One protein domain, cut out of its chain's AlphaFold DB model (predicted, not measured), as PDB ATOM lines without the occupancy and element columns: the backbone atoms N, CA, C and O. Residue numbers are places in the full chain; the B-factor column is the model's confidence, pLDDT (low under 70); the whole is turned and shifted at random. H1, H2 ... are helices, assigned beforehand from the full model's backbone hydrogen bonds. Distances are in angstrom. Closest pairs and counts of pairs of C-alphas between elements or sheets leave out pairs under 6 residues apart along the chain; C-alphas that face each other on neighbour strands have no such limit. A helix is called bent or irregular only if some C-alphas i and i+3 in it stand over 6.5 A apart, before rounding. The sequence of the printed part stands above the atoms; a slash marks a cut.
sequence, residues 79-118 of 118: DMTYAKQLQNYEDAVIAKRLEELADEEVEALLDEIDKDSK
ATOM      1  N   ASP A  79       8.572  54.522 142.094       69.50
ATOM      2  CA  ASP A  79       9.339  54.870 140.891       69.50
ATOM      3  C   ASP A  79      10.829  54.991 141.247       69.50
ATOM      4  O   ASP A  79      11.448  56.055 141.209       69.50
ATOM      5  N   MET A  80      11.376  53.871 141.713       74.88
ATOM      6  CA  MET A  80      12.756  53.703 142.134       74.88
ATOM      7  C   MET A  80      13.429  52.708 141.201       74.88
ATOM      8  O   MET A  80      12.839  51.699 140.816       74.88
ATOM      9  N   THR A  81      14.698  52.966 140.893       76.81
ATOM     10  CA  THR A  81      15.478  52.200 139.915       76.81
ATOM     11  C   THR A  81      15.394  50.686 140.126       76.81
ATOM     12  O   THR A  81      15.174  49.961 139.167       76.81
ATOM     13  N   TYR A  82      15.504  50.205 141.369       76.50
ATOM     14  CA  TYR A  82      15.439  48.770 141.663       76.50
ATOM     15  C   TYR A  82      14.051  48.163 141.414       76.50
ATOM     16  O   TYR A  82      13.950  47.132 140.762       76.50
ATOM     17  N   ALA A  83      12.982  48.817 141.881       77.88
ATOM     18  CA  ALA A  83      11.616  48.325 141.696       77.88
ATOM     19  C   ALA A  83      11.253  48.234 140.206       77.88
ATOM     20  O   ALA A  83      10.687  47.241 139.763       77.88
ATOM     21  N   LYS A  84      11.665  49.238 139.426       82.38
ATOM     22  CA  LYS A  84      11.440  49.289 137.978       82.38
ATOM     23  C   LYS A  84      12.251  48.233 137.225       82.38
ATOM     24  O   LYS A  84      11.749  47.612 136.300       82.38
ATOM     25  N   GLN A  85      13.503  48.012 137.627       83.75
ATOM     26  CA  GLN A  85      14.345  46.965 137.046       83.75
ATOM     27  C   GLN A  85      13.803  45.565 137.330       83.75
ATOM     28  O   GLN A  85      13.794  44.741 136.421       83.75
ATOM     29  N   LEU A  86      13.357  45.309 138.564       87.31
ATOM     30  CA  LEU A  86      12.779  44.024 138.947       87.31
ATOM     31  C   LEU A  86      11.512  43.740 138.140       87.31
ATOM     32  O   LEU A  86      11.440  42.697 137.506       87.31
ATOM     33  N   GLN A  87      10.588  44.702 138.087       85.88
ATOM     34  CA  GLN A  87       9.369  44.584 137.289       85.88
ATOM     35  C   GLN A  87       9.689  44.293 135.815       85.88
ATOM     36  O   GLN A  87       9.203  43.318 135.260       85.88
ATOM     37  N   ASN A  88      10.581  45.074 135.198       89.19
ATOM     38  CA  ASN A  88      10.960  44.859 133.799       89.19
ATOM     39  C   ASN A  88      11.596  43.478 133.558       89.19
ATOM     40  O   ASN A  88      11.447  42.910 132.478       89.19
ATOM     41  N   TYR A  89      12.349  42.956 134.531       89.38
ATOM     42  CA  TYR A  89      12.933  41.619 134.447       89.38
ATOM     43  C   TYR A  89      11.861  40.531 134.566       89.38
ATOM     44  O   TYR A  89      11.860  39.597 133.769       89.38
ATOM     45  N   GLU A  90      10.946  40.658 135.526       88.75
ATOM     46  CA  GLU A  90       9.814  39.743 135.704       88.75
ATOM     47  C   GLU A  90       8.938  39.707 134.445       88.75
ATOM     48  O   GLU A  90       8.696  38.626 133.908       88.75
ATOM     49  N   ASP A  91       8.574  40.874 133.908       89.88
ATOM     50  CA  ASP A  91       7.782  41.008 132.682       89.88
ATOM     51  C   ASP A  91       8.485  40.353 131.480       89.88
ATOM     52  O   ASP A  91       7.872  39.597 130.723       89.88
ATOM     53  N   ALA A  92       9.794  40.579 131.319       90.81
ATOM     54  CA  ALA A  92      10.573  39.976 130.237       90.81
ATOM     55  C   ALA A  92      10.686  38.447 130.365       90.81
ATOM     56  O   ALA A  92      10.663  37.738 129.356       90.81
ATOM     57  N   VAL A  93      10.807  37.924 131.589       88.31
ATOM     58  CA  VAL A  93      10.848  36.477 131.843       88.31
ATOM     59  C   VAL A  93       9.489  35.842 131.564       88.31
ATOM     60  O   VAL A  93       9.444  34.810 130.897       88.31
ATOM     61  N   ILE A  94       8.393  36.449 132.024       88.44
ATOM     62  CA  ILE A  94       7.033  35.954 131.761       88.44
ATOM     63  C   ILE A  94       6.762  35.941 130.255       88.44
ATOM     64  O   ILE A  94       6.328  34.919 129.733       88.44
ATOM     65  N   ALA A  95       7.107  37.013 129.536       87.75
ATOM     66  CA  ALA A  95       6.975  37.067 128.082       87.75
ATOM     67  C   ALA A  95       7.758  35.942 127.386       87.75
ATOM     68  O   ALA A  95       7.220  35.267 126.513       87.75
ATOM     69  N   LYS A  96       8.999  35.672 127.815       84.62
ATOM     70  CA  LYS A  96       9.792  34.557 127.275       84.62
ATOM     71  C   LYS A  96       9.174  33.192 127.553       84.62
ATOM     72  O   LYS A  96       9.234  32.327 126.691       84.62
ATOM     73  N   ARG A  97       8.575  32.994 128.729       83.50
ATOM     74  CA  ARG A  97       7.862  31.748 129.043       83.50
ATOM     75  C   ARG A  97       6.612  31.580 128.193       83.50
ATOM     76  O   ARG A  97       6.387  30.483 127.708       83.50
ATOM     77  N   LEU A  98       5.854  32.648 127.963       80.94
ATOM     78  CA  LEU A  98       4.686  32.614 127.081       80.94
ATOM     79  C   LEU A  98       5.069  32.336 125.621       80.94
ATOM     80  O   LEU A  98       4.371  31.582 124.961       80.94
ATOM     81  N   GLU A  99       6.191  32.876 125.134       82.69
ATOM     82  CA  GLU A  99       6.721  32.556 123.796       82.69
ATOM     83  C   GLU A  99       7.198  31.096 123.659       82.69
ATOM     84  O   GLU A  99       7.242  30.570 122.549       82.69
ATOM     85  N   GLU A 100       7.609  30.456 124.760       75.81
ATOM     86  CA  GLU A 100       8.062  29.056 124.782       75.81
ATOM     87  C   GLU A 100       6.911  28.043 124.943       75.81
ATOM     88  O   GLU A 100       7.108  26.866 124.632       75.81
ATOM     89  N   LEU A 101       5.739  28.463 125.434       80.56
ATOM     90  CA  LEU A 101       4.559  27.600 125.572       80.56
ATOM     91  C   LEU A 101       3.860  27.391 124.219       80.56
ATOM     92  O   LEU A 101       3.909  28.243 123.335       80.56
ATOM     93  N   ALA A 102       3.173  26.257 124.061       70.56
ATOM     94  CA  ALA A 102       2.290  26.054 122.915       70.56
ATOM     95  C   ALA A 102       1.069  26.986 123.010       70.56
ATOM     96  O   ALA A 102       0.529  27.177 124.100       70.56
ATOM     97  N   ASP A 103       0.595  27.507 121.873       73.94
ATOM     98  CA  ASP A 103      -0.537  28.450 121.823       73.94
ATOM     99  C   ASP A 103      -1.789  27.919 122.564       73.94
ATOM    100  O   ASP A 103      -2.469  28.677 123.253       73.94
ATOM    101  N   GLU A 104      -2.049  26.601 122.514       69.88
ATOM    102  CA  GLU A 104      -3.146  25.942 123.251       69.88
ATOM    103  C   GLU A 104      -2.979  25.987 124.783       69.88
ATOM    104  O   GLU A 104      -3.968  26.125 125.504       69.88
ATOM    105  N   GLU A 105      -1.751  25.884 125.302       72.50
ATOM    106  CA  GLU A 105      -1.493  25.975 126.748       72.50
ATOM    107  C   GLU A 105      -1.594  27.425 127.239       72.50
ATOM    108  O   GLU A 105      -2.087  27.666 128.342       72.50
ATOM    109  N   VAL A 106      -1.186  28.402 126.422       74.81
ATOM    110  CA  VAL A 106      -1.339  29.832 126.740       74.81
ATOM    111  C   VAL A 106      -2.817  30.217 126.820       74.81
ATOM    112  O   VAL A 106      -3.221  30.905 127.759       74.81
ATOM    113  N   GLU A 107      -3.637  29.755 125.876       78.81
ATOM    114  CA  GLU A 107      -5.072  30.055 125.863       78.81
ATOM    115  C   GLU A 107      -5.813  29.390 127.036       78.81
ATOM    116  O   GLU A 107      -6.673  30.019 127.655       78.81
ATOM    117  N   ALA A 108      -5.412  28.177 127.434       80.75
ATOM    118  CA  ALA A 108      -5.929  27.528 128.641       80.75
ATOM    119  C   ALA A 108      -5.588  28.304 129.931       80.75
ATOM    120  O   ALA A 108      -6.448  28.453 130.801       80.75
ATOM    121  N   LEU A 109      -4.365  28.841 130.043       78.88
ATOM    122  CA  LEU A 109      -3.941  29.652 131.194       78.88
ATOM    123  C   LEU A 109      -4.695  30.990 131.280       78.88
ATOM    124  O   LEU A 109      -5.028  31.441 132.376       78.88
ATOM    125  N   LEU A 110      -4.987  31.628 130.144       81.12
ATOM    126  CA  LEU A 110      -5.782  32.861 130.109       81.12
ATOM    127  C   LEU A 110      -7.248  32.613 130.502       81.12
ATOM    128  O   LEU A 110      -7.823  33.420 131.235       81.12
ATOM    129  N   ASP A 111      -7.832  31.491 130.071       84.19
ATOM    130  CA  ASP A 111      -9.209  31.104 130.418       84.19
ATOM    131  C   ASP A 111      -9.358  30.742 131.911       84.19
ATOM    132  O   ASP A 111     -10.394  31.027 132.517       84.19
ATOM    133  N   GLU A 112      -8.322  30.177 132.550       80.44
ATOM    134  CA  GLU A 112      -8.292  29.987 134.012       80.44
ATOM    135  C   GLU A 112      -8.281  31.322 134.776       80.44
ATOM    136  O   GLU A 112      -9.042  31.478 135.732       80.44
ATOM    137  N   ILE A 113      -7.495  32.313 134.342       83.25
ATOM    138  CA  ILE A 113      -7.429  33.633 134.999       83.25
ATOM    139  C   ILE A 113      -8.769  34.389 134.894       83.25
ATOM    140  O   ILE A 113      -9.199  35.033 135.858       83.25
ATOM    141  N   ASP A 114      -9.459  34.312 133.751       80.12
ATOM    142  CA  ASP A 114     -10.770  34.964 133.565       80.12
ATOM    143  C   ASP A 114     -11.883  34.288 134.391       80.12
ATOM    144  O   ASP A 114     -12.866  34.927 134.780       80.12
ATOM    145  N   LYS A 115     -11.722  32.997 134.707       80.62
ATOM    146  CA  LYS A 115     -12.610  32.255 135.615       80.62
ATOM    147  C   LYS A 115     -12.365  32.588 137.083       80.62
ATOM    148  O   LYS A 115     -13.339  32.726 137.813       80.62
ATOM    149  N   ASP A 116     -11.109  32.735 137.500       70.94
ATOM    150  CA  ASP A 116     -10.745  33.053 138.892       70.94
ATOM    151  C   ASP A 116     -11.007  34.526 139.266       70.94
ATOM    152  O   ASP A 116     -11.138  34.864 140.442       70.94
ATOM    153  N   SER A 117     -11.086  35.420 138.274       67.06
ATOM    154  CA  SER A 117     -11.368  36.852 138.475       67.06
ATOM    155  C   SER A 117     -12.859  37.230 138.450       67.06
ATOM    156  O   SER A 117     -13.186  38.400 138.684       67.06
ATOM    157  N   LYS A 118     -13.760  36.268 138.201       51.22
ATOM    158  CA  LYS A 118     -15.229  36.411 138.252       51.22
ATOM    159  C   LYS A 118     -15.810  35.990 139.599       51.22
ATOM    160  O   LYS A 118     -16.769  36.669 140.034       51.22
TER     161      LYS A 118
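AT A GLANCE: This is residues 79 to 118 of the 118 residues of the protein "Hypothetical protein" of Rhizochromulina marina (UniProt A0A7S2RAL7). Two helices make an open, flat V: the longer arm H1 and the shorter arm H2 meet near their ends at a tight corner, and the space between the arms is empty. The V is loosely formed, for the arms come near each other at the corner by one pair of C-alphas, Leu 98 and Val 106. The printed part has 40 residues with two named helices, H1 then H2, and no named strand; the class is all helix. It is only just extended, close to loose, with a radius of gyration of the C-alphas of 13.5 A, and it spans 35 by 27 by 7 A.

HOW THE PARTS SIT: Start with the longest helix, H1, residues 81 to 100, and go on to H2, residues 103 to 116. They are close but not clearly touching, with 1 pair of C-alphas within 8 A: look at Leu 98 and Val 106, the closest, 6.6 A apart. Their lines stand at a steep tilt of 56 degrees, and they run opposite ways. Their centres are 19.6 A apart. In both H1 and H2 every O i to N i+4 pair is within hydrogen-bond range.

IN THESE COORDINATES: Find C-alpha 81 at (15.478, 52.200, 139.915); from there H1 runs 28.6 A to C-alpha 100 at (8.062, 29.056, 124.782). After a tight link of 2 residues, H2 begins at Asp 103 and runs 20.4 A to C-alpha 116 at (-10.745, 33.053, 138.892). Neither helix is bent.

THE WHOLE: The two C-alphas farthest apart are those of Met 80 and Glu 104, 37.1 A. Residues 79 to 96 stand free, and so do 99 to 105 and 107 to 118. The printed part has no cut and ends at Lys 118, the chain's last residue. The mean pLDDT of the printed part is 79.9; look for values under 70 at residues 79, 104, 117 and 118.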